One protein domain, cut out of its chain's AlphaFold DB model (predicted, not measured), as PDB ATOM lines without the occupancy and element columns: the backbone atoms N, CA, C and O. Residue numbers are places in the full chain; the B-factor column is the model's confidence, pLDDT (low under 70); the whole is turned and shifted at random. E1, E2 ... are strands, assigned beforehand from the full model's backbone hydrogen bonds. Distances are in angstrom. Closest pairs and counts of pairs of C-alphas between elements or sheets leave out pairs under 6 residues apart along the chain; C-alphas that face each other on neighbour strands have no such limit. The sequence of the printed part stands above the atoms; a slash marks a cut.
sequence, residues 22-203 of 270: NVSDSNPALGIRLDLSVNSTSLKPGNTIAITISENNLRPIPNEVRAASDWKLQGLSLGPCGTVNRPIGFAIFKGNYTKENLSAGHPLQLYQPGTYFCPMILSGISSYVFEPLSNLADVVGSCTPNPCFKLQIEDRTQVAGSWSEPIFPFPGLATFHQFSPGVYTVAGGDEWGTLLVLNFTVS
ATOM      1  N   ASN A  22     -19.293  38.654  32.099       95.12
ATOM      2  CA  ASN A  22     -19.670  38.725  30.702       95.12
ATOM      3  C   ASN A  22     -18.462  39.071  29.834       95.12
ATOM      4  O   ASN A  22     -17.519  39.737  30.254       95.12
ATOM      5  N   VAL A  23     -18.502  38.596  28.600       96.81
ATOM      6  CA  VAL A  23     -17.538  38.913  27.556       96.81
ATOM      7  C   VAL A  23     -18.301  39.044  26.248       96.81
ATOM      8  O   VAL A  23     -19.316  38.377  26.048       96.81
ATOM      9  N   SER A  24     -17.827  39.909  25.366       97.50
ATOM     10  CA  SER A  24     -18.420  40.096  24.052       97.50
ATOM     11  C   SER A  24     -17.355  40.373  23.008       97.50
ATOM     12  O   SER A  24     -16.254  40.824  23.333       97.50
ATOM     13  N   ASP A  25     -17.672  40.062  21.757       97.75
ATOM     14  CA  ASP A  25     -16.806  40.333  20.615       97.75
ATOM     15  C   ASP A  25     -17.666  40.699  19.409       97.75
ATOM     16  O   ASP A  25     -18.710  40.097  19.160       97.75
ATOM     17  N   SER A  26     -17.274  41.762  18.715       97.25
ATOM     18  CA  SER A  26     -18.059  42.320  17.616       97.25
ATOM     19  C   SER A  26     -17.429  41.933  16.292       97.25
ATOM     20  O   SER A  26     -16.232  42.128  16.096       97.25
ATOM     21  N   ASN A  27     -18.249  41.486  15.347       96.75
ATOM     22  CA  ASN A  27     -17.845  41.314  13.963       96.75
ATOM     23  C   ASN A  27     -18.324  42.530  13.147       96.75
ATOM     24  O   ASN A  27     -19.464  42.550  12.672       96.75
ATOM     25  N   PRO A  28     -17.491  43.577  12.971       94.25
ATOM     26  CA  PRO A  28     -17.912  44.808  12.305       94.25
ATOM     27  C   PRO A  28     -18.230  44.604  10.819       94.25
ATOM     28  O   PRO A  28     -19.053  45.340  10.273       94.25
ATOM     29  N   ALA A  29     -17.622  43.605  10.168       95.81
ATOM     30  CA  ALA A  29     -17.892  43.294   8.766       95.81
ATOM     31  C   ALA A  29     -19.335  42.805   8.577       95.81
ATOM     32  O   ALA A  29     -20.031  43.251   7.664       95.81
ATOM     33  N   LEU A  30     -19.803  41.950   9.489       97.06
ATOM     34  CA  LEU A  30     -21.175  41.448   9.499       97.06
ATOM     35  C   LEU A  30     -22.144  42.383  10.234       97.06
ATOM     36  O   LEU A  30     -23.340  42.342   9.980       97.06
ATOM     37  N   GLY A  31     -21.655  43.284  11.089       97.56
ATOM     38  CA  GLY A  31     -22.490  44.185  11.886       97.56
ATOM     39  C   GLY A  31     -23.228  43.486  13.028       97.56
ATOM     40  O   GLY A  31     -24.322  43.920  13.388       97.56
ATOM     41  N   ILE A  32     -22.642  42.421  13.567       98.31
ATOM     42  CA  ILE A  32     -23.194  41.615  14.662       98.31
ATOM     43  C   ILE A  32     -22.204  41.544  15.832       98.31
ATOM     44  O   ILE A  32     -21.031  41.906  15.683       98.31
ATOM     45  N   ARG A  33     -22.685  41.137  17.005       98.31
ATOM     46  CA  ARG A  33     -21.889  40.943  18.215       98.31
ATOM     47  C   ARG A  33     -22.360  39.704  18.955       98.31
ATOM     48  O   ARG A  33     -23.526  39.640  19.350       98.31
ATOM     49  N   LEU A  34     -21.408  38.831  19.252       98.50
ATOM     50  CA  LEU A  34     -21.606  37.696  20.132       98.50
ATOM     51  C   LEU A  34     -21.395  38.149  21.579       98.50
ATOM     52  O   LEU A  34     -20.389  38.782  21.910       98.50
ATOM     53  N   ASP A  35     -22.337  37.807  22.446       98.25
ATOM     54  CA  ASP A  35     -22.313  38.055  23.881       98.25
ATOM     55  C   ASP A  35     -22.343  36.706  24.621       98.25
ATOM     56  O   ASP A  35     -23.193  35.856  24.357       98.25
ATOM     57  N   LEU A  36     -21.438  36.506  25.582       98.25
ATOM     58  CA  LEU A  36     -21.402  35.337  26.464       98.25
ATOM     59  C   LEU A  36     -21.365  35.805  27.917       98.25
ATOM     60  O   LEU A  36     -20.578  36.676  28.282       98.25
ATOM     61  N   SER A  37     -22.187  35.210  28.775       97.62
ATOM     62  CA  SER A  37     -22.185  35.525  30.201       97.62
ATOM     63  C   SER A  37     -22.491  34.326  31.085       97.62
ATOM     64  O   SER A  37     -23.160  33.374  30.682       97.62
ATOM     65  N   VAL A  38     -21.996  34.404  32.316       96.69
ATOM     66  CA  VAL A  38     -22.271  33.459  33.394       96.69
ATOM     67  C   VAL A  38     -22.771  34.205  34.626       96.69
ATOM     68  O   VAL A  38     -22.308  35.308  34.931       96.69
ATOM     69  N   ASN A  39     -23.703  33.603  35.364       95.12
ATOM     70  CA  ASN A  39     -24.270  34.215  36.573       95.12
ATOM     71  C   ASN A  39     -23.326  34.213  37.790       95.12
ATOM     72  O   ASN A  39     -23.629  34.824  38.812       95.12
ATOM     73  N   SER A  40     -22.225  33.465  37.730       92.75
ATOM     74  CA  SER A  40     -21.247  33.384  38.811       92.75
ATOM     75  C   SER A  40     -19.882  32.951  38.289       92.75
ATOM     76  O   SER A  40     -19.787  32.097  37.412       92.75
ATOM     77  N   THR A  41     -18.814  33.478  38.883       92.62
ATOM     78  CA  THR A  41     -17.433  33.017  38.651       92.62
ATOM     79  C   THR A  41     -16.938  32.032  39.704       92.62
ATOM     80  O   THR A  41     -15.866  31.458  39.541       92.62
ATOM     81  N   SER A  42     -17.706  31.818  40.775       93.25
ATOM     82  CA  SER A  42     -17.365  30.912  41.870       93.25
ATOM     83  C   SER A  42     -18.606  30.158  42.336       93.25
ATOM     84  O   SER A  42     -19.631  30.747  42.688       93.25
ATOM     85  N   LEU A  43     -18.535  28.836  42.306       92.50
ATOM     86  CA  LEU A  43     -19.625  27.931  42.637       92.50
ATOM     87  C   LEU A  43     -19.208  26.988  43.756       92.50
ATOM     88  O   LEU A  43     -18.029  26.703  43.971       92.50
ATOM     89  N   LYS A  44     -20.217  26.465  44.444       91.38
ATOM     90  CA  LYS A  44     -20.067  25.324  45.340       91.38
ATOM     91  C   LYS A  44     -20.428  24.048  44.579       91.38
ATOM     92  O   LYS A  44     -21.273  24.124  43.680       91.38
ATOM     93  N   PRO A  45     -19.849  22.890  44.932       89.69
ATOM     94  CA  PRO A  45     -20.303  21.610  44.404       89.69
ATOM     95  C   PRO A  45     -21.821  21.454  44.567       89.69
ATOM     96  O   PRO A  45     -22.376  21.790  45.613       89.69
ATOM     97  N   GLY A  46     -22.488  20.991  43.512       85.94
ATOM     98  CA  GLY A  46     -23.945  20.833  43.468       85.94
ATOM     99  C   GLY A  46     -24.741  22.086  43.085       85.94
ATOM    100  O   GLY A  46     -25.927  21.963  42.783       85.94
ATOM    101  N   ASN A  47     -24.120  23.270  43.025       92.06
ATOM    102  CA  ASN A  47     -24.782  24.465  42.500       92.06
ATOM    103  C   ASN A  47     -24.812  24.463  40.966       92.06
ATOM    104  O   ASN A  47     -23.915  23.939  40.305       92.06
ATOM    105  N   THR A  48     -25.827  25.116  40.399       94.50
ATOM    106  CA  THR A  48     -25.941  25.342  38.958       94.50
ATOM    107  C   THR A  48     -25.200  26.606  38.525       94.50
ATOM    108  O   THR A  48     -25.240  27.635  39.203       94.50
ATOM    109  N   ILE A  49     -24.563  26.539  37.357       95.62
ATOM    110  CA  ILE A  49     -24.149  27.707  36.583       95.62
ATOM    111  C   ILE A  49     -25.225  28.016  35.550       95.62
ATOM    112  O   ILE A  49     -25.686  27.114  34.853       95.62
ATOM    113  N   ALA A  50     -25.635  29.276  35.453       96.56
ATOM    114  CA  ALA A  50     -26.464  29.753  34.355       96.56
ATOM    115  C   ALA A  50     -25.560  30.418  33.320       96.56
ATOM    116  O   ALA A  50     -24.836  31.359  33.649       96.56
ATOM    117  N   ILE A  51     -25.610  29.918  32.090       97.31
ATOM    118  CA  ILE A  51     -24.852  30.408  30.942       97.31
ATOM    119  C   ILE A  51     -25.850  31.053  29.988       97.31
ATOM    120  O   ILE A  51     -26.890  30.468  29.690       97.31
ATOM    121  N   THR A  52     -25.551  32.268  29.540       97.81
ATOM    122  CA  THR A  52     -26.321  32.965  28.505       97.81
ATOM    123  C   THR A  52     -25.403  33.283  27.339       97.81
ATOM    124  O   THR A  52     -24.352  33.889  27.546       97.81
ATOM    125  N   ILE A  53     -25.808  32.892  26.135       98.12
ATOM    126  CA  ILE A  53     -25.132  33.224  24.878       98.12
ATOM    127  C   ILE A  53     -26.140  33.886  23.940       98.12
ATOM    128  O   ILE A  53     -27.265  33.403  23.830       98.12
ATOM    129  N   SER A  54     -25.768  34.993  23.301       98.00
ATOM    130  CA  SER A  54     -26.650  35.763  22.414       98.00
ATOM    131  C   SER A  54     -25.872  36.356  21.248       98.00
ATOM    132  O   SER A  54     -24.749  36.806  21.444       98.00
ATOM    133  N   GLU A  55     -26.482  36.395  20.065       98.25
ATOM    134  CA  GLU A  55     -25.981  37.145  18.912       98.25
ATOM    135  C   GLU A  55     -26.881  38.346  18.645       98.25
ATOM    136  O   GLU A  55     -28.096  38.210  18.480       98.25
ATOM    137  N   ASN A  56     -26.285  39.529  18.568       98.12
ATOM    138  CA  ASN A  56     -27.019  40.781  18.494       98.12
ATOM    139  C   ASN A  56     -26.655  41.548  17.227       98.12
ATOM    140  O   ASN A  56     -25.483  41.790  16.945       98.12
ATOM    141  N   ASN A  57     -27.663  42.033  16.504       98.31
ATOM    142  CA  ASN A  57     -27.447  43.006  15.442       98.31
ATOM    143  C   ASN A  57     -27.057  44.361  16.038       98.31
ATOM    144  O   ASN A  57     -27.729  44.887  16.925       98.31
ATOM    145  N   LEU A  58     -25.981  44.948  15.523       98.06
ATOM    146  CA  LEU A  58     -25.502  46.268  15.933       98.06
ATOM    147  C   LEU A  58     -26.075  47.395  15.070       98.06
ATOM    148  O   LEU A  58     -25.872  48.573  15.368       98.06
ATOM    149  N   ARG A  59     -26.770  47.060  13.979       97.81
ATOM    150  CA  ARG A  59     -27.294  48.044  13.034       97.81
ATOM    151  C   ARG A  59     -28.691  48.516  13.455       97.81
ATOM    152  O   ARG A  59     -29.513  47.703  13.872       97.81
ATOM    153  N   PRO A  60     -29.020  49.808  13.264       97.69
ATOM    154  CA  PRO A  60     -30.370  50.344  13.469       97.69
ATOM    155  C   PRO A  60     -31.348  49.988  12.336       97.69
ATOM    156  O   PRO A  60     -32.431  50.556  12.249       97.69
ATOM    157  N   ILE A  61     -30.969  49.062  11.460       97.88
ATOM    158  CA  ILE A  61     -31.757  48.569  10.332       97.88
ATOM    159  C   ILE A  61     -31.705  47.037  10.322       97.88
ATOM    160  O   ILE A  61     -30.772  46.473  10.910       97.88
ATOM    161  N   PRO A  62     -32.663  46.362   9.657       98.00
ATOM    162  CA  PRO A  62     -32.576  44.925   9.464       98.00
ATOM    163  C   PRO A  62     -31.252  44.541   8.800       98.00
ATOM    164  O   PRO A  62     -30.793  45.229   7.882       98.00
ATOM    165  N   ASN A  63     -30.633  43.467   9.280       98.19
ATOM    166  CA  ASN A  63     -29.320  43.025   8.827       98.19
ATOM    167  C   ASN A  63     -29.383  41.564   8.392       98.19
ATOM    168  O   ASN A  63     -29.580  40.678   9.222       98.19
ATOM    169  N   GLU A  64     -29.232  41.321   7.091       97.62
ATOM    170  CA  GLU A  64     -29.149  39.968   6.552       97.62
ATOM    171  C   GLU A  64     -27.706  39.469   6.614       97.62
ATOM    172  O   GLU A  64     -26.817  39.986   5.932       97.62
ATOM    173  N   VAL A  65     -27.492  38.432   7.414       97.81
ATOM    174  CA  VAL A  65     -26.207  37.760   7.567       97.81
ATOM    175  C   VAL A  65     -26.322  36.373   6.952       97.81
ATOM    176  O   VAL A  65     -27.190  35.588   7.325       97.81
ATOM    177  N   ARG A  66     -25.471  36.066   5.971       97.19
ATOM    178  CA  ARG A  66     -25.477  34.749   5.322       97.19
ATOM    179  C   ARG A  66     -25.011  33.673   6.287       97.19
ATOM    180  O   ARG A  66     -24.064  33.906   7.035       97.19
ATOM    181  N   ALA A  67     -25.647  32.511   6.211       94.88
ATOM    182  CA  ALA A  67     -25.213  31.347   6.959       94.88
ATOM    183  C   ALA A  67     -23.783  30.961   6.555       94.88
ATOM    184  O   ALA A  67     -23.399  31.087   5.385       94.88
ATOM    185  N   ALA A  68     -22.998  30.514   7.527       94.62
ATOM    186  CA  ALA A  68     -21.600  30.141   7.348       94.62
ATOM    187  C   ALA A  68     -21.282  28.827   8.079       94.62
ATOM    188  O   ALA A  68     -22.142  28.198   8.684       94.62
ATOM    189  N   SER A  69     -20.044  28.357   7.960       92.56
ATOM    190  CA  SER A  69     -19.580  27.137   8.640       92.56
ATOM    191  C   SER A  69     -18.169  27.308   9.211       92.56
ATOM    192  O   SER A  69     -17.417  26.347   9.348       92.56
ATOM    193  N   ASP A  70     -17.833  28.537   9.605       95.31
ATOM    194  CA  ASP A  70     -16.505  28.973  10.052       95.31
ATOM    195  C   ASP A  70     -16.280  28.796  11.566       95.31
ATOM    196  O   ASP A  70     -15.452  29.482  12.176       95.31
ATOM    197  N   TRP A  71     -16.985  27.840  12.178       93.88
ATOM    198  CA  TRP A  71     -16.889  27.501  13.597       93.88
ATOM    199  C   TRP A  71     -15.437  27.239  14.024       93.88
ATOM    200  O   TRP A  71     -14.788  26.300  13.558       93.88
ATOM    201  N   LYS A  72     -14.921  28.038  14.969       93.94
ATOM    202  CA  LYS A  72     -13.544  27.877  15.487       93.94
ATOM    203  C   LYS A  72     -13.375  26.707  16.448       93.94
ATOM    204  O   LYS A  72     -12.248  26.285  16.693       93.94
ATOM    205  N   LEU A  73     -14.472  26.204  17.004       92.69
ATOM    206  CA  LEU A  73     -14.468  25.131  17.986       92.69
ATOM    207  C   LEU A  73     -15.543  24.103  17.649       92.69
ATOM    208  O   LEU A  73     -16.693  24.452  17.389       92.69
ATOM    209  N   GLN A  74     -15.167  22.828  17.695       89.19
ATOM    210  CA  GLN A  74     -16.100  21.714  17.554       89.19
ATOM    211  C   GLN A  74     -16.739  21.360  18.902       89.19
ATOM    212  O   GLN A  74     -16.164  21.601  19.961       89.19
ATOM    213  N   GLY A  75     -17.930  20.760  18.864       87.50
ATOM    214  CA  GLY A  75     -18.642  20.329  20.073       87.50
ATOM    215  C   GLY A  75     -19.415  21.438  20.794       87.50
ATOM    216  O   GLY A  75     -19.954  21.192  21.871       87.50
ATOM    217  N   LEU A  76     -19.502  22.636  20.206       94.12
ATOM    218  CA  LEU A  76     -20.432  23.669  20.651       94.12
ATOM    219  C   LEU A  76     -21.872  23.200  20.437       94.12
ATOM    220  O   LEU A  76     -22.211  22.641  19.393       94.12
ATOM    221  N   SER A  77     -22.719  23.423  21.434       94.19
ATOM    222  CA  SER A  77     -24.103  22.974  21.404       94.19
ATOM    223  C   SER A  77     -25.006  23.867  22.251       94.19
ATOM    224  O   SER A  77     -24.539  24.552  23.156       94.19
ATOM    225  N   LEU A  78     -26.305  23.848  21.956       93.31
ATOM    226  CA  LEU A  78     -27.357  24.443  22.789       93.31
ATOM    227  C   LEU A  78     -28.331  23.388  23.332       93.31
ATOM    228  O   LEU A  78     -29.261  23.696  24.070       93.31
ATOM    229  N   GLY A  79     -28.136  22.124  22.966       91.69
ATOM    230  CA  GLY A  79     -29.006  21.034  23.374       91.69
ATOM    231  C   GLY A  79     -28.417  19.662  23.064       91.69
ATOM    232  O   GLY A  79     -27.335  19.542  22.494       91.69
ATOM    233  N   PRO A  80     -29.150  18.579  23.340       88.31
ATOM    234  CA  PRO A  80     -28.744  17.251  22.880       88.31
ATOM    235  C   PRO A  80     -28.654  17.138  21.344       88.31
ATOM    236  O   PRO A  80     -28.061  16.200  20.825       88.31
ATOM    237  N   CYS A  81     -29.233  18.099  20.622       87.69
ATOM    238  CA  CYS A  81     -29.305  18.145  19.167       87.69
ATOM    239  C   CYS A  81     -28.223  19.020  18.511       87.69
ATOM    240  O   CYS A  81     -28.305  19.288  17.314       87.69
ATOM    241  N   GLY A  82     -27.232  19.497  19.269       88.75
ATOM    242  CA  GLY A  82     -26.243  20.442  18.748       88.75
ATOM    243  C   GLY A  82     -26.774  21.877  18.722       88.75
ATOM    244  O   GLY A  82     -27.574  22.288  19.566       88.75
ATOM    245  N   THR A  83     -26.329  22.638  17.726       87.31
ATOM    246  CA  THR A  83     -26.771  24.017  17.454       87.31
ATOM    247  C   THR A  83     -28.038  24.075  16.582       87.31
ATOM    248  O   THR A  83     -28.758  25.072  16.604       87.31
ATOM    249  N   VAL A  84     -28.390  22.974  15.896       81.19
ATOM    250  CA  VAL A  84     -29.590  22.791  15.050       81.19
ATOM    251  C   VAL A  84     -29.794  23.956  14.071       81.19
ATOM    252  O   VAL A  84     -29.148  24.004  13.034       81.19
ATOM    253  N   ASN A  85     -30.705  24.877  14.397       84.25
ATOM    254  CA  ASN A  85     -31.136  25.987  13.549       84.25
ATOM    255  C   ASN A  85     -30.574  27.340  14.021       84.25
ATOM    256  O   ASN A  85     -30.984  28.390  13.520       84.25
ATOM    257  N   ARG A  86     -29.702  27.336  15.033       92.06
ATOM    258  CA  ARG A  86     -29.133  28.540  15.636       92.06
ATOM    259  C   ARG A  86     -27.661  28.674  15.238       92.06
ATOM    260  O   ARG A  86     -26.933  27.690  15.334       92.06
ATOM    261  N   PRO A  87     -27.208  29.886  14.886       95.69
ATOM    262  CA  PRO A  87     -25.835  30.139  14.464       95.69
ATOM    263  C   PRO A  87     -24.876  30.314  15.652       95.69
ATOM    264  O   PRO A  87     -23.777  30.814  15.471       95.69
ATOM    265  N   ILE A  88     -25.289  29.934  16.870       97.50
ATOM    266  CA  ILE A  88     -24.510  30.071  18.108       97.50
ATOM    267  C   ILE A  88     -24.521  28.768  18.909       97.50
ATOM    268  O   ILE A  88     -25.456  27.971  18.810       97.50
ATOM    269  N   GLY A  89     -23.497  28.563  19.733       97.12
ATOM    270  CA  GLY A  89     -23.392  27.412  20.625       97.12
ATOM    271  C   GLY A  89     -22.366  27.628  21.729       97.12
ATOM    272  O   GLY A  89     -21.488  28.482  21.612       97.12
ATOM    273  N   PHE A  90     -22.450  26.839  22.799       97.56
ATOM    274  CA  PHE A  90     -21.452  26.865  23.865       97.56
ATOM    275  C   PHE A  90     -21.010  25.456  24.274       97.56
ATOM    276  O   PHE A  90     -21.644  24.456  23.943       97.56
ATOM    277  N   ALA A  91     -19.893  25.374  24.987       97.12
ATOM    278  CA  ALA A  91     -19.399  24.164  25.626       97.12
ATOM    279  C   ALA A  91     -18.703  24.514  26.948       97.12
ATOM    280  O   ALA A  91     -18.236  25.638  27.143       97.12
ATOM    281  N   ILE A  92     -18.628  23.549  27.866       97.06
ATOM    282  CA  ILE A  92     -17.895  23.690  29.130       97.06
ATOM    283  C   ILE A  92     -16.735  22.703  29.121       97.06
ATOM    284  O   ILE A  92     -16.917  21.547  28.768       97.06
ATOM    285  N   PHE A  93     -15.563  23.138  29.559       96.75
ATOM    286  CA  PHE A  93     -14.351  22.342  29.674       96.75
ATOM    287  C   PHE A  93     -13.915  22.304  31.134       96.75
ATOM    288  O   PHE A  93     -14.034  23.297  31.854       96.75
ATOM    289  N   LYS A  94     -13.374  21.169  31.580       95.69
ATOM    290  CA  LYS A  94     -12.703  21.078  32.881       95.69
ATOM    291  C   LYS A  94     -11.229  21.445  32.713       95.69
ATOM    292  O   LYS A  94     -10.495  20.739  32.026       95.69
ATOM    293  N   GLY A  95     -10.801  22.533  33.345       95.56
ATOM    294  CA  GLY A  95      -9.467  23.116  33.204       95.56
ATOM    295  C   GLY A  95      -9.519  24.636  33.067       95.56
ATOM    296  O   GLY A  95     -10.590  25.233  33.110       95.56
ATOM    297  N   ASN A  96      -8.344  25.250  32.925       95.62
ATOM    298  CA  ASN A  96      -8.194  26.675  32.644       95.62
ATOM    299  C   ASN A  96      -7.692  26.845  31.207       95.62
ATOM    300  O   ASN A  96      -6.487  26.752  30.957       95.62
ATOM    301  N   TYR A  97      -8.622  27.039  30.278       95.62
ATOM    302  CA  TYR A  97      -8.335  27.230  28.863       95.62
ATOM    303  C   TYR A  97      -8.499  28.700  28.453       95.62
ATOM    304  O   TYR A  97      -9.244  29.475  29.056       95.62
ATOM    305  N   THR A  98      -7.781  29.071  27.402       93.94
ATOM    306  CA  THR A  98      -7.848  30.344  26.685       93.94
ATOM    307  C   THR A  98      -8.279  30.080  25.241       93.94
ATOM    308  O   THR A  98      -8.357  28.925  24.816       93.94
ATOM    309  N   LYS A  99      -8.549  31.131  24.455       91.88
ATOM    310  CA  LYS A  99      -8.977  30.979  23.051       91.88
ATOM    311  C   LYS A  99      -7.967  30.174  22.216       91.88
ATOM    312  O   LYS A  99      -8.361  29.481  21.285       91.88
ATOM    313  N   GLU A 100      -6.682  30.231  22.565       91.25
ATOM    314  CA  GLU A 100      -5.575  29.646  21.802       91.25
ATOM    315  C   GLU A 100      -5.353  28.154  22.085       91.25
ATOM    316  O   GLU A 100      -4.827  27.445  21.231       91.25
ATOM    317  N   ASN A 101      -5.720  27.668  23.275       92.81
ATOM    318  CA  ASN A 101      -5.454  26.287  23.698       92.81
ATOM    319  C   ASN A 101      -6.726  25.445  23.891       92.81
ATOM    320  O   ASN A 101      -6.637  24.264  24.224       92.81
ATOM    321  N   LEU A 102      -7.900  26.037  23.667       92.00
ATOM    322  CA  LEU A 102      -9.195  25.394  23.867       92.00
ATOM    323  C   LEU A 102      -9.374  24.129  23.019       92.00
ATOM    324  O   LEU A 102     -10.014  23.178  23.456       92.00
ATOM    325  N   SER A 103      -8.764  24.095  21.833       90.62
ATOM    326  CA  SER A 103      -8.784  22.946  20.922       90.62
ATOM    327  C   SER A 103      -8.091  21.698  21.478       90.62
ATOM    328  O   SER A 103      -8.351  20.601  20.992       90.62
ATOM    329  N   ALA A 104      -7.227  21.837  22.489       89.94
ATOM    330  CA  ALA A 104      -6.611  20.705  23.183       89.94
ATOM    331  C   ALA A 104      -7.517  20.113  24.279       89.94
ATOM    332  O   ALA A 104      -7.261  19.014  24.774       89.94
ATOM    333  N   GLY A 105      -8.548  20.853  24.695       90.12
ATOM    334  CA  GLY A 105      -9.507  20.423  25.701       90.12
ATOM    335  C   GLY A 105     -10.580  19.500  25.128       90.12
ATOM    336  O   GLY A 105     -10.884  19.527  23.938       90.12
ATOM    337  N   HIS A 106     -11.199  18.710  26.005       92.25
ATOM    338  CA  HIS A 106     -12.375  17.909  25.668       92.25
ATOM    339  C   HIS A 106     -13.611  18.548  26.314       92.25
ATOM    340  O   HIS A 106     -13.597  18.768  27.534       92.25
ATOM    341  N   PRO A 107     -14.654  18.886  25.535       94.88
ATOM    342  CA  PRO A 107     -15.869  19.457  26.088       94.88
ATOM    343  C   PRO A 107     -16.575  18.424  26.975       94.88
ATOM    344  O   PRO A 107     -16.617  17.233  26.674       94.88
ATOM    345  N   LEU A 108     -17.134  18.889  28.085       94.81
ATOM    346  CA  LEU A 108     -17.945  18.081  28.981       94.81
ATOM    347  C   LEU A 108     -19.264  17.708  28.305       94.81
ATOM    348  O   LEU A 108     -19.917  18.539  27.670       94.81
ATOM    349  N   GLN A 109     -19.708  16.473  28.522       93.81
ATOM    350  CA  GLN A 109     -20.993  15.988  28.032       93.81
ATOM    351  C   GLN A 109     -22.137  16.603  28.859       93.81
ATOM    352  O   GLN A 109     -22.516  16.084  29.908       93.81
ATOM    353  N   LEU A 110     -22.674  17.743  28.419       94.19
ATOM    354  CA  LEU A 110     -23.692  18.490  29.180       94.19
ATOM    355  C   LEU A 110     -25.066  17.810  29.167       94.19
ATOM    356  O   LEU A 110     -25.832  17.915  30.124       94.19
ATOM    357  N   TYR A 111     -25.363  17.088  28.091       91.75
ATOM    358  CA  TYR A 111     -26.648  16.430  27.867       91.75
ATOM    359  C   TYR A 111     -26.500  14.923  28.023       91.75
ATOM    360  O   TYR A 111     -25.466  14.363  27.659       91.75
ATOM    361  N   GLN A 112     -27.526  14.263  28.555       90.44
ATOM    362  CA  GLN A 112     -27.495  12.819  28.755       90.44
ATOM    363  C   GLN A 112     -27.237  12.102  27.415       90.44
ATOM    364  O   GLN A 112     -27.861  12.428  26.416       90.44
ATOM    365  N   PRO A 113     -26.316  11.138  27.333       87.50
ATOM    366  CA  PRO A 113     -26.183  10.312  26.140       87.50
ATOM    367  C   PRO A 113     -27.476   9.535  25.871       87.50
ATOM    368  O   PRO A 113     -27.999   8.865  26.764       87.50
ATOM    369  N   GLY A 114     -27.988   9.601  24.644       83.69
ATOM    370  CA  GLY A 114     -29.211   8.898  24.274       83.69
ATOM    371  C   GLY A 114     -29.762   9.306  22.915       83.69
ATOM    372  O   GLY A 114     -29.210  10.162  22.224       83.69
ATOM    373  N   THR A 115     -30.870   8.673  22.539       82.50
ATOM    374  CA  THR A 115     -31.613   9.011  21.323       82.50
ATOM    375  C   THR A 115     -32.579  10.150  21.619       82.50
ATOM    376  O   THR A 115     -33.479  10.003  22.446       82.50
ATOM    377  N   TYR A 116     -32.417  11.268  20.915       84.62
ATOM    378  CA  TYR A 116     -33.287  12.433  21.033       84.62
ATOM    379  C   TYR A 116     -34.091  12.648  19.759       84.62
ATOM    380  O   TYR A 116     -33.564  12.559  18.651       84.62
ATOM    381  N   PHE A 117     -35.368  12.988  19.922       84.94
ATOM    382  CA  PHE A 117     -36.184  13.500  18.828       84.94
ATOM    383  C   PHE A 117     -35.848  14.971  18.614       84.94
ATOM    384  O   PHE A 117     -36.444  15.862  19.219       84.94
ATOM    385  N   CYS A 118     -34.847  15.214  17.779       83.62
ATOM    386  CA  CYS A 118     -34.490  16.559  17.370       83.62
ATOM    387  C   CYS A 118     -35.513  17.071  16.351       83.62
ATOM    388  O   CYS A 118     -35.868  16.326  15.431       83.62
ATOM    389  N   PRO A 119     -36.004  18.319  16.490       74.56
ATOM    390  CA  PRO A 119     -36.838  18.918  15.460       74.56
ATOM    391  C   PRO A 119     -36.081  18.910  14.134       74.56
ATOM    392  O   PRO A 119     -34.848  18.932  14.118       74.56
ATOM    393  N   MET A 120     -36.828  18.851  13.030       68.25
ATOM    394  CA  MET A 120     -36.253  18.767  11.692       68.25
ATOM    395  C   MET A 120     -35.223  19.890  11.508       68.25
ATOM    396  O   MET A 120     -35.574  21.073  11.519       68.25
ATOM    397  N   ILE A 121     -33.949  19.507  11.405       68.06
ATOM    398  CA  ILE A 121     -32.859  20.433  11.105       68.06
ATOM    399  C   ILE A 121     -33.133  20.950   9.699       68.06
ATOM    400  O   ILE A 121     -33.278  20.155   8.766       68.06
ATOM    401  N   LEU A 122     -33.237  22.268   9.540       72.44
ATOM    402  CA  LEU A 122     -33.311  22.850   8.208       72.44
ATOM    403  C   LEU A 122     -31.945  22.655   7.546       72.44
ATOM    404  O   LEU A 122     -31.000  23.381   7.826       72.44
ATOM    405  N   SER A 123     -31.837  21.680   6.645       66.50
ATOM    406  CA  SER A 123     -30.601  21.357   5.915       66.50
ATOM    407  C   SER A 123     -30.168  22.428   4.902       66.50
ATOM    408  O   SER A 123     -29.232  22.209   4.137       66.50
ATOM    409  N   GLY A 124     -30.836  23.581   4.880       81.69
ATOM    410  CA  GLY A 124     -30.623  24.639   3.902       81.69
ATOM    411  C   GLY A 124     -30.929  26.025   4.448       81.69
ATOM    412  O   GLY A 124     -31.593  26.794   3.757       81.69
ATOM    413  N   ILE A 125     -30.504  26.337   5.678       92.38
ATOM    414  CA  ILE A 125     -30.496  27.729   6.154       92.38
ATOM    415  C   ILE A 125     -29.507  28.514   5.287       92.38
ATOM    416  O   ILE A 125     -28.344  28.138   5.170       92.38
ATOM    417  N   SER A 126     -29.981  29.579   4.643       94.75
ATOM    418  CA  SER A 126     -29.182  30.429   3.757       94.75
ATOM    419  C   SER A 126     -28.738  31.722   4.430       94.75
ATOM    420  O   SER A 126     -27.648  32.219   4.145       94.75
ATOM    421  N   SER A 127     -29.580  32.291   5.292       96.50
ATOM    422  CA  SER A 127     -29.294  33.543   5.988       96.50
ATOM    423  C   SER A 127     -30.180  33.748   7.218       96.50
ATOM    424  O   SER A 127     -31.243  33.142   7.370       96.50
ATOM    425  N   TYR A 128     -29.714  34.638   8.088       97.44
ATOM    426  CA  TYR A 128     -30.409  35.153   9.255       97.44
ATOM    427  C   TYR A 128     -30.651  36.646   9.046       97.44
ATOM    428  O   TYR A 128     -29.702  37.417   8.897       97.44
ATOM    429  N   VAL A 129     -31.914  37.066   9.019       98.12
ATOM    430  CA  VAL A 129     -32.285  38.481   8.912       98.12
ATOM    431  C   VAL A 129     -32.614  38.995  10.302       98.12
ATOM    432  O   VAL A 129     -33.711  38.779  10.815       98.12
ATOM    433  N   PHE A 130     -31.650  39.657  10.932       98.44
ATOM    434  CA  PHE A 130     -31.819  40.220  12.265       98.44
ATOM    435  C   PHE A 130     -32.636  41.507  12.232       98.44
ATOM    436  O   PHE A 130     -32.454  42.351  11.351       98.44
ATOM    437  N   GLU A 131     -33.477  41.706  13.242       98.44
ATOM    438  CA  GLU A 131     -34.153  42.977  13.481       98.44
ATOM    439  C   GLU A 131     -33.176  44.081  13.926       98.44
ATOM    440  O   GLU A 131     -32.098  43.790  14.457       98.44
ATOM    441  N   PRO A 132     -33.527  45.365  13.723       98.38
ATOM    442  CA  PRO A 132     -32.733  46.493  14.199       98.38
ATOM    443  C   PRO A 132     -32.369  46.377  15.681       98.38
ATOM    444  O   PRO A 132     -33.257  46.228  16.518       98.38
ATOM    445  N   LEU A 133     -31.079  46.503  16.010       97.56
ATOM    446  CA  LEU A 133     -30.570  46.546  17.391       97.56
ATOM    447  C   LEU A 133     -31.082  45.404  18.294       97.56
ATOM    448  O   LEU A 133     -31.283  45.595  19.493       97.56
ATOM    449  N   SER A 134     -31.323  44.228  17.715       97.88
ATOM    450  CA  SER A 134     -32.003  43.110  18.367       97.88
ATOM    451  C   SER A 134     -31.276  41.790  18.114       97.88
ATOM    452  O   SER A 134     -30.481  41.663  17.181       97.88
ATOM    453  N   ASN A 135     -31.558  40.797  18.955       97.56
ATOM    454  CA  ASN A 135     -31.173  39.399  18.757       97.56
ATOM    455  C   ASN A 135     -32.309  38.559  18.146       97.56
ATOM    456  O   ASN A 135     -32.191  37.343  18.022       97.56
ATOM    457  N   LEU A 136     -33.428  39.182  17.771       98.06
ATOM    458  CA  LEU A 136     -34.515  38.521  17.060       98.06
ATOM    459  C   LEU A 136     -34.181  38.442  15.568       98.06
ATOM    460  O   LEU A 136     -33.923  39.473  14.946       98.06
ATOM    461  N   ALA A 137     -34.209  37.239  14.992       97.81
ATOM    462  CA  ALA A 137     -33.893  37.022  13.585       97.81
ATOM    463  C   ALA A 137     -34.923  36.132  12.884       97.81
ATOM    464  O   ALA A 137     -35.405  35.138  13.436       97.81
ATOM    465  N   ASP A 138     -35.233  36.492  11.644       96.88
ATOM    466  CA  ASP A 138     -35.945  35.642  10.700       96.88
ATOM    467  C   ASP A 138     -34.949  34.664  10.060       96.88
ATOM    468  O   ASP A 138     -33.922  35.070   9.513       96.88
ATOM    469  N   VAL A 139     -35.238  33.365  10.146       95.50
ATOM    470  CA  VAL A 139     -34.406  32.307   9.561       95.50
ATOM    471  C   VAL A 139     -34.891  32.032   8.146       95.50
ATOM    472  O   VAL A 139     -36.028  31.599   7.940       95.50
ATOM    473  N   VAL A 140     -34.026  32.289   7.170       95.19
ATOM    474  CA  VAL A 140     -34.308  32.136   5.740       95.19
ATOM    475  C   VAL A 140     -33.589  30.896   5.224       95.19
ATOM    476  O   VAL A 140     -32.432  30.647   5.566       95.19
ATOM    477  N   GLY A 141     -34.270  30.102   4.402       92.88
ATOM    478  CA  GLY A 141     -33.687  28.883   3.863       92.88
ATOM    479  C   GLY A 141     -34.551  28.182   2.825       92.88
ATOM    480  O   GLY A 141     -35.350  28.794   2.117       92.88
ATOM    481  N   SER A 142     -34.404  26.861   2.740       90.75
ATOM    482  CA  SER A 142     -35.090  26.004   1.763       90.75
ATOM    483  C   SER A 142     -36.583  25.762   2.035       90.75
ATOM    484  O   SER A 142     -37.206  24.941   1.364       90.75
ATOM    485  N   CYS A 143     -37.164  26.408   3.044       87.75
ATOM    486  CA  CYS A 143     -38.584  26.302   3.366       87.75
ATOM    487  C   CYS A 143     -39.457  27.103   2.382       87.75
ATOM    488  O   CYS A 143     -38.987  27.956   1.628       87.75
ATOM    489  N   THR A 144     -40.761  26.831   2.373       89.12
ATOM    490  CA  THR A 144     -41.737  27.612   1.606       89.12
ATOM    491  C   THR A 144     -43.039  27.718   2.403       89.12
ATOM    492  O   THR A 144     -43.602  26.677   2.747       89.12
ATOM    493  N   PRO A 145     -43.540  28.935   2.689       91.31
ATOM    494  CA  PRO A 145     -42.958  30.244   2.364       91.31
ATOM    495  C   PRO A 145     -41.692  30.564   3.184       91.31
ATOM    496  O   PRO A 145     -41.416  29.914   4.185       91.31
ATOM    497  N   ASN A 146     -40.930  31.569   2.742       91.88
ATOM    498  CA  ASN A 146     -39.865  32.197   3.531       91.88
ATOM    499  C   ASN A 146     -40.411  33.463   4.231       91.88
ATOM    500  O   ASN A 146     -41.259  34.137   3.636       91.88
ATOM    501  N   PRO A 147     -39.916  33.832   5.430       93.31
ATOM    502  CA  PRO A 147     -38.939  33.110   6.257       93.31
ATOM    503  C   PRO A 147     -39.521  31.821   6.855       93.31
ATOM    504  O   PRO A 147     -40.733  31.693   7.007       93.31
ATOM    505  N   CYS A 148     -38.656  30.866   7.204       92.06
ATOM    506  CA  CYS A 148     -39.081  29.573   7.745       92.06
ATOM    507  C   CYS A 148     -39.746  29.726   9.109       92.06
ATOM    508  O   CYS A 148     -40.765  29.104   9.399       92.06
ATOM    509  N   PHE A 149     -39.130  30.542   9.956       92.31
ATOM    510  CA  PHE A 149     -39.615  30.937  11.267       92.31
ATOM    511  C   PHE A 149     -38.767  32.099  11.771       92.31
ATOM    512  O   PHE A 149     -37.713  32.418  11.219       92.31
ATOM    513  N   LYS A 150     -39.217  32.689  12.871       94.94
ATOM    514  CA  LYS A 150     -38.512  33.739  13.592       94.94
ATOM    515  C   LYS A 150     -38.109  33.222  14.963       94.94
ATOM    516  O   LYS A 150     -38.918  32.572  15.625       94.94
ATOM    517  N   LEU A 151     -36.882  33.488  15.393       94.75
ATOM    518  CA  LEU A 151     -36.424  33.108  16.728       94.75
ATOM    519  C   LEU A 151     -35.445  34.117  17.313       94.75
ATOM    520  O   LEU A 151     -34.781  34.859  16.594       94.75
ATOM    521  N   GLN A 152     -35.368  34.136  18.640       96.81
ATOM    522  CA  GLN A 152     -34.313  34.849  19.348       96.81
ATOM    523  C   GLN A 152     -33.027  34.035  19.263       96.81
ATOM    524  O   GLN A 152     -32.993  32.876  19.688       96.81
ATOM    525  N   ILE A 153     -31.972  34.651  18.743       97.19
ATOM    526  CA  ILE A 153     -30.615  34.112  18.699       97.19
ATOM    527  C   ILE A 153     -29.981  34.315  20.083       97.19
ATOM    528  O   ILE A 153     -28.978  34.993  20.244       97.19
ATOM    529  N   GLU A 154     -30.630  33.761  21.107       97.00
ATOM    530  CA  GLU A 154     -30.208  33.788  22.507       97.00
ATOM    531  C   GLU A 154     -30.604  32.480  23.181       97.00
ATOM    532  O   GLU A 154     -31.761  32.059  23.090       97.00
ATOM    533  N   ASP A 155     -29.667  31.847  23.874       96.12
ATOM    534  CA  ASP A 155     -29.931  30.686  24.713       96.12
ATOM    535  C   ASP A 155     -29.534  30.950  26.167       96.12
ATOM    536  O   ASP A 155     -28.516  31.590  26.443       96.12
ATOM    537  N   ARG A 156     -30.349  30.437  27.094       95.94
ATOM    538  CA  ARG A 156     -30.089  30.465  28.534       95.94
ATOM    539  C   ARG A 156     -30.195  29.063  29.091       95.94
ATOM    540  O   ARG A 156     -31.297  28.560  29.311       95.94
ATOM    541  N   THR A 157     -29.052  28.474  29.400       94.94
ATOM    542  CA  THR A 157     -28.981  27.108  29.910       94.94
ATOM    543  C   THR A 157     -28.414  27.091  31.326       94.94
ATOM    544  O   THR A 157     -27.449  27.786  31.644       94.94
ATOM    545  N   GLN A 158     -29.022  26.279  32.193       95.31
ATOM    546  CA  GLN A 158     -28.517  26.006  33.536       95.31
ATOM    547  C   GLN A 158     -27.914  24.607  33.599       95.31
ATOM    548  O   GLN A 158     -28.554  23.631  33.214       95.31
ATOM    549  N   VAL A 159     -26.693  24.506  34.119       95.19
ATOM    550  CA  VAL A 159     -25.931  23.255  34.172       95.19
ATOM    551  C   VAL A 159     -25.369  23.063  35.577       95.19
ATOM    552  O   VAL A 159     -24.819  23.997  36.149       95.19
ATOM    553  N   ALA A 160     -25.489  21.865  36.154       94.94
ATOM    554  CA  ALA A 160     -24.926  21.540  37.478       94.94
ATOM    555  C   ALA A 160     -23.713  20.591  37.419       94.94
ATOM    556  O   ALA A 160     -23.153  20.226  38.454       94.94
ATOM    557  N   GLY A 161     -23.348  20.126  36.223       94.88
ATOM    558  CA  GLY A 161     -22.389  19.047  36.039       94.88
ATOM    559  C   GLY A 161     -22.366  18.509  34.613       94.88
ATOM    560  O   GLY A 161     -22.755  19.197  33.671       94.88
ATOM    561  N   SER A 162     -21.929  17.266  34.464       95.12
ATOM    562  CA  SER A 162     -21.806  16.576  33.182       95.12
ATOM    563  C   SER A 162     -22.158  15.100  33.304       95.12
ATOM    564  O   SER A 162     -22.063  14.505  34.376       95.12
ATOM    565  N   TRP A 163     -22.522  14.483  32.193       93.62
ATOM    566  CA  TRP A 163     -22.778  13.054  32.103       93.62
ATOM    567  C   TRP A 163     -21.497  12.282  31.798       93.62
ATOM    568  O   TRP A 163     -20.599  12.786  31.125       93.62
ATOM    569  N   SER A 164     -21.405  11.054  32.299       89.25
ATOM    570  CA  SER A 164     -20.357  10.127  31.885       89.25
ATOM    571  C   SER A 164     -20.582   9.679  30.442       89.25
ATOM    572  O   SER A 164     -21.725   9.503  30.005       89.25
ATOM    573  N   GLU A 165     -19.494   9.425  29.719       75.38
ATOM    574  CA  GLU A 165     -19.578   8.768  28.418       75.38
ATOM    575  C   GLU A 165     -20.220   7.375  28.562       75.38
ATOM    576  O   GLU A 165     -20.014   6.692  29.574       75.38
ATOM    577  N   PRO A 166     -21.028   6.938  27.583       68.06
ATOM    578  CA  PRO A 166     -21.603   5.604  27.603       68.06
ATOM    579  C   PRO A 166     -20.492   4.558  27.452       68.06
ATOM    580  O   PRO A 166     -19.760   4.536  26.464       68.06
ATOM    581  N   ILE A 167     -20.384   3.657  28.427       65.69
ATOM    582  CA  ILE A 167     -19.428   2.548  28.380       65.69
ATOM    583  C   ILE A 167     -19.993   1.465  27.451       65.69
ATOM    584  O   ILE A 167     -20.949   0.767  27.796       65.69
ATOM    585  N   PHE A 168     -19.399   1.296  26.269       60.59
ATOM    586  CA  PHE A 168     -19.690   0.147  25.404       60.59
ATOM    587  C   PHE A 168     -19.252  -1.163  26.091       60.59
ATOM    588  O   PHE A 168     -18.168  -1.194  26.675       60.59
ATOM    589  N   PRO A 169     -20.043  -2.257  26.041       59.38
ATOM    590  CA  PRO A 169     -21.224  -2.506  25.206       59.38
ATOM    591  C   PRO A 169     -22.577  -2.258  25.907       59.38
ATOM    592  O   PRO A 169     -23.588  -2.783  25.448       59.38
ATOM    593  N   PHE A 170     -22.630  -1.496  27.006       62.81
ATOM    594  CA  PHE A 170     -23.851  -1.271  27.793       62.81
ATOM    595  C   PHE A 170     -24.394   0.160  27.605       62.81
ATOM    596  O   PHE A 170     -24.202   1.018  28.473       62.81
ATOM    597  N   PRO A 171     -25.087   0.452  26.484       55.59
ATOM    598  CA  PRO A 171     -25.755   1.733  26.290       55.59
ATOM    599  C   PRO A 171     -26.880   1.865  27.328       55.59
ATOM    600  O   PRO A 171     -27.890   1.173  27.251       55.59
ATOM    601  N   GLY A 172     -26.687   2.714  28.341       57.78
ATOM    602  CA  GLY A 172     -27.705   2.973  29.369       57.78
ATOM    603  C   GLY A 172     -27.181   3.369  30.750       57.78
ATOM    604  O   GLY A 172     -27.943   3.898  31.549       57.78
ATOM    605  N   LEU A 173     -25.890   3.175  31.037       71.81
ATOM    606  CA  LEU A 173     -25.280   3.533  32.329       71.81
ATOM    607  C   LEU A 173     -24.618   4.923  32.318       71.81
ATOM    608  O   LEU A 173     -23.565   5.122  32.921       71.81
ATOM    609  N   ALA A 174     -25.214   5.898  31.625       84.06
ATOM    610  CA  ALA A 174     -24.761   7.279  31.755       84.06
ATOM    611  C   ALA A 174     -25.104   7.788  33.160       84.06
ATOM    612  O   ALA A 174     -26.272   7.833  33.547       84.06
ATOM    613  N   THR A 175     -24.085   8.162  33.925       90.06
ATOM    614  CA  THR A 175     -24.240   8.698  35.277       90.06
ATOM    615  C   THR A 175     -24.009  10.199  35.243       90.06
ATOM    616  O   THR A 175     -23.067  10.676  34.610       90.06
ATOM    617  N   PHE A 176     -24.876  10.955  35.908       93.19
ATOM    618  CA  PHE A 176     -24.675  12.388  36.064       93.19
ATOM    619  C   PHE A 176     -23.682  12.663  37.195       93.19
ATOM    620  O   PHE A 176     -23.875  12.224  38.329       93.19
ATOM    621  N   HIS A 177     -22.642  13.428  36.889       94.31
ATOM    622  CA  HIS A 177     -21.645  13.893  37.839       94.31
ATOM    623  C   HIS A 177     -21.785  15.401  38.011       94.31
ATOM    624  O   HIS A 177     -21.602  16.160  37.062       94.31
ATOM    625  N   GLN A 178     -22.077  15.843  39.233       95.62
ATOM    626  CA  GLN A 178     -22.015  17.264  39.573       95.62
ATOM    627  C   GLN A 178     -20.596  17.804  39.364       95.62
ATOM    628  O   GLN A 178     -19.621  17.047  39.421       95.62
ATOM    629  N   PHE A 179     -20.461  19.116  39.160       95.44
ATOM    630  CA  PHE A 179     -19.136  19.716  39.056       95.44
ATOM    631  C   PHE A 179     -18.308  19.450  40.321       95.44
ATOM    632  O   PHE A 179     -18.649  19.889  41.420       95.44
ATOM    633  N   SER A 180     -17.194  18.739  40.151       94.50
ATOM    634  CA  SER A 180     -16.194  18.554  41.203       94.50
ATOM    635  C   SER A 180     -15.423  19.856  41.438       94.50
ATOM    636  O   SER A 180     -15.289  20.634  40.487       94.50
ATOM    637  N   PRO A 181     -14.816  20.064  42.619       95.56
ATOM    638  CA  PRO A 181     -13.904  21.181  42.834       95.56
ATOM    639  C   PRO A 181     -12.836  21.292  41.732       95.56
ATOM    640  O   PRO A 181     -12.295  20.280  41.276       95.56
ATOM    641  N   GLY A 182     -12.564  22.513  41.272       95.25
ATOM    642  CA  GLY A 182     -11.639  22.779  40.170       95.25
ATOM    643  C   GLY A 182     -11.963  24.047  39.380       95.25
ATOM    644  O   GLY A 182     -12.900  24.778  39.696       95.25
ATOM    645  N   VAL A 183     -11.167  24.303  38.344       95.81
ATOM    646  CA  VAL A 183     -11.396  25.390  37.381       95.81
ATOM    647  C   VAL A 183     -12.108  24.828  36.159       95.81
ATOM    648  O   VAL A 183     -11.797  23.719  35.715       95.81
ATOM    649  N   TYR A 184     -13.052  25.596  35.633       97.06
ATOM    650  CA  TYR A 184     -13.800  25.281  34.432       97.06
ATOM    651  C   TYR A 184     -13.793  26.474  33.487       97.06
ATOM    652  O   TYR A 184     -13.822  27.631  33.913       97.06
ATOM    653  N   THR A 185     -13.825  26.164  32.201       97.25
ATOM    654  CA  THR A 185     -13.867  27.142  31.125       97.25
ATOM    655  C   THR A 185     -15.167  26.976  30.351       97.25
ATOM    656  O   THR A 185     -15.465  25.888  29.871       97.25
ATOM    657  N   VAL A 186     -15.943  28.046  30.213       97.44
ATOM    658  CA  VAL A 186     -17.076  28.136  29.289       97.44
ATOM    659  C   VAL A 186     -16.574  28.772  28.005       97.44
ATOM    660  O   VAL A 186     -16.022  29.870  28.038       97.44
ATOM    661  N   ALA A 187     -16.791  28.105  26.883       97.75
ATOM    662  CA  ALA A 187     -16.528  28.659  25.570       97.75
ATOM    663  C   ALA A 187     -17.834  28.827  24.805       97.75
ATOM    664  O   ALA A 187     -18.640  27.901  24.765       97.75
ATOM    665  N   GLY A 188     -18.034  29.994  24.206       97.69
ATOM    666  CA  GLY A 188     -19.164  30.296  23.332       97.69
ATOM    667  C   GLY A 188     -18.650  30.697  21.961       97.69
ATOM    668  O   GLY A 188     -17.628  31.371  21.872       97.69
ATOM    669  N   GLY A 189     -19.327  30.288  20.900       97.50
ATOM    670  CA  GLY A 189     -18.941  30.657  19.545       97.50
ATOM    671  C   GLY A 189     -20.128  30.747  18.607       97.50
ATOM    672  O   GLY A 189     -21.234  30.315  18.953       97.50
ATOM    673  N   ASP A 190     -19.860  31.294  17.429       97.50
ATOM    674  CA  ASP A 190     -20.811  31.410  16.331       97.50
ATOM    675  C   ASP A 190     -20.293  30.740  15.044       97.50
ATOM    676  O   ASP A 190     -19.121  30.357  14.924       97.50
ATOM    677  N   GLU A 191     -21.186  30.589  14.067       96.44
ATOM    678  CA  GLU A 191     -20.867  29.991  12.767       96.44
ATOM    679  C   GLU A 191     -20.014  30.883  11.854       96.44
ATOM    680  O   GLU A 191     -19.525  30.412  10.825       96.44
ATOM    681  N   TRP A 192     -19.825  32.153  12.217       97.50
ATOM    682  CA  TRP A 192     -19.023  33.134  11.481       97.50
ATOM    683  C   TRP A 192     -17.584  33.232  12.001       97.50
ATOM    684  O   TRP A 192     -16.771  33.992  11.468       97.50
ATOM    685  N   GLY A 193     -17.248  32.438  13.016       96.06
ATOM    686  CA  GLY A 193     -15.898  32.262  13.521       96.06
ATOM    687  C   GLY A 193     -15.524  33.143  14.708       96.06
ATOM    688  O   GLY A 193     -14.336  33.220  15.036       96.06
ATOM    689  N   THR A 194     -16.494  33.769  15.373       96.94
ATOM    690  CA  THR A 194     -16.282  34.425  16.666       96.94
ATOM    691  C   THR A 194     -16.184  33.368  17.767       96.94
ATOM    692  O   THR A 194     -16.943  32.400  17.801       96.94
ATOM    693  N   LEU A 195     -15.236  33.548  18.692       97.00
ATOM    694  CA  LEU A 195     -15.038  32.666  19.843       97.00
ATOM    695  C   LEU A 195     -14.809  33.496  21.106       97.00
ATOM    696  O   LEU A 195     -13.936  34.366  21.153       97.00
ATOM    697  N   LEU A 196     -15.561  33.180  22.151       97.44
ATOM    698  CA  LEU A 196     -15.541  33.795  23.469       97.44
ATOM    699  C   LEU A 196     -15.226  32.753  24.533       97.44
ATOM    700  O   LEU A 196     -15.602  31.591  24.409       97.44
ATOM    701  N   VAL A 197     -14.542  33.179  25.594       96.94
ATOM    702  CA  VAL A 197     -14.127  32.302  26.690       96.94
ATOM    703  C   VAL A 197     -14.328  33.011  28.026       96.94
ATOM    704  O   VAL A 197     -13.930  34.163  28.187       96.94
ATOM    705  N   LEU A 198     -14.921  32.307  28.987       96.44
ATOM    706  CA  LEU A 198     -15.065  32.709  30.384       96.44
ATOM    707  C   LEU A 198     -14.597  31.578  31.291       96.44
ATOM    708  O   LEU A 198     -14.742  30.407  30.959       96.44
ATOM    709  N   ASN A 199     -14.095  31.920  32.471       95.62
ATOM    710  CA  ASN A 199     -13.691  30.939  33.471       95.62
ATOM    711  C   ASN A 199     -14.545  31.076  34.732       95.62
ATOM    712  O   ASN A 199     -14.877  32.187  35.154       95.62
ATOM    713  N   PHE A 200     -14.860  29.942  35.351       95.62
ATOM    714  CA  PHE A 200     -15.441  29.877  36.687       95.62
ATOM    715  C   PHE A 200     -14.742  28.798  37.513       95.62
ATOM    716  O   PHE A 200     -14.146  27.857  36.985       95.62
ATOM    717  N   THR A 201     -14.793  28.934  38.831       96.00
ATOM    718  CA  THR A 201     -14.214  27.969  39.762       96.00
ATOM    719  C   THR A 201     -15.304  27.297  40.573       96.00
ATOM    720  O   THR A 201     -16.336  27.884  40.889       96.00
ATOM    721  N   VAL A 202     -15.071  26.041  40.921       95.69
ATOM    722  CA  VAL A 202     -15.872  25.295  41.883       95.69
ATOM    723  C   VAL A 202     -14.969  25.067  43.079       95.69
ATOM    724  O   VAL A 202     -13.970  24.355  42.978       95.69
ATOM    725  N   SER A 203     -15.271  25.727  44.191       92.50
ATOM    726  CA  SER A 203     -14.471  25.626  45.411       92.50
ATOM    727  C   SER A 203     -15.171  24.708  46.392       92.50
ATOM    728  O   SER A 203     -16.359  24.881  46.667       92.50
TER     729      SER A 203
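This is residues 22 to 203 of the 270 residues of an uncharacterized protein of Crenarchaeota archaeon 13_1_20CM_2_51_8 (UniProt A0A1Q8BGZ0). A sandwich of two sheets with nearly aligned strands, E1 E2 E3 E9 over E5 E12 E13, makes the body; a second four-stranded sheet, E4 E6 E7 E8, stands at one end, and the small hairpin E10 and E11 at the other. Beyond E5 and E9, residues 113 to 124 make a wide loop from the hairpin's end back to E6, and the loop of residues 164 to 175 reaches far from the body. The printed part has 182 residues, no named helix and thirteen named strands, E1 to E13 in chain order; its class is all strand, though 78 residues, under half, are in named strands. Each sheet is antiparallel in the order named. The whole is compact, with a radius of gyration of the C-alphas of 17.1 A and spans of 46 by 35 by 26 A.

E1, residues 22 to 27, E2, 32 to 38, and E3, 49 to 57, form a meander, each strand the antiparallel neighbour of the one before; N 25 and O 34 are 3.0 A apart, N 35 and O 54 2.8 A. Edge strand E9, residues 154 to 159, follows beside E3, with N 51 and O 157 2.9 A apart. Facing this sheet is that of E5, residues 88 to 94, E12, 182 to 190, and E13, 195 to 202, in which N 91 and O 187, and N 186 and O 198, are 2.8 A apart. The two make a sandwich, two sheets face to face: the parts that face each other are 9.1 A centre to centre, and the strands of the one stand at 16 degrees to those of the other. The closest C-alphas of E2 and E12, Leu 36 and Gly 188, are 6.3 A apart. E4, residues 63 to 66, pairs with E6, 125 to 130, at N 65 and O 128, 2.8 A. E6, E7, residues 136 to 141, and E8, 149 to 152, form another meander, with N 129 and O 138, and N 137 and O 151, at 2.9 A. E8 runs on into E9 at 59 degrees, and E9 into E10, residues 161 to 163, at 85 degrees. E10 and E11, residues 176 to 178, are a hairpin, with N 162 and O 177 2.8 A apart.

E1 begins at C-alpha 22 (-19.670, 38.725, 30.702). E12 spans 27.0 A, E3 26.3 A and E13 23.3 A; E13 ends at C-alpha 202 (-15.872, 25.295, 41.883).

The C-alphas farthest apart, those of Pro 60 and Pro 169, are 54.9 A apart. The printed part has no cut. The links E4 to E5, E5 to E6 and E10 to E11 are long. Mean pLDDT of the printed part is 92.2; residues 120 to 121, 123 and 166 to 172 are under 70.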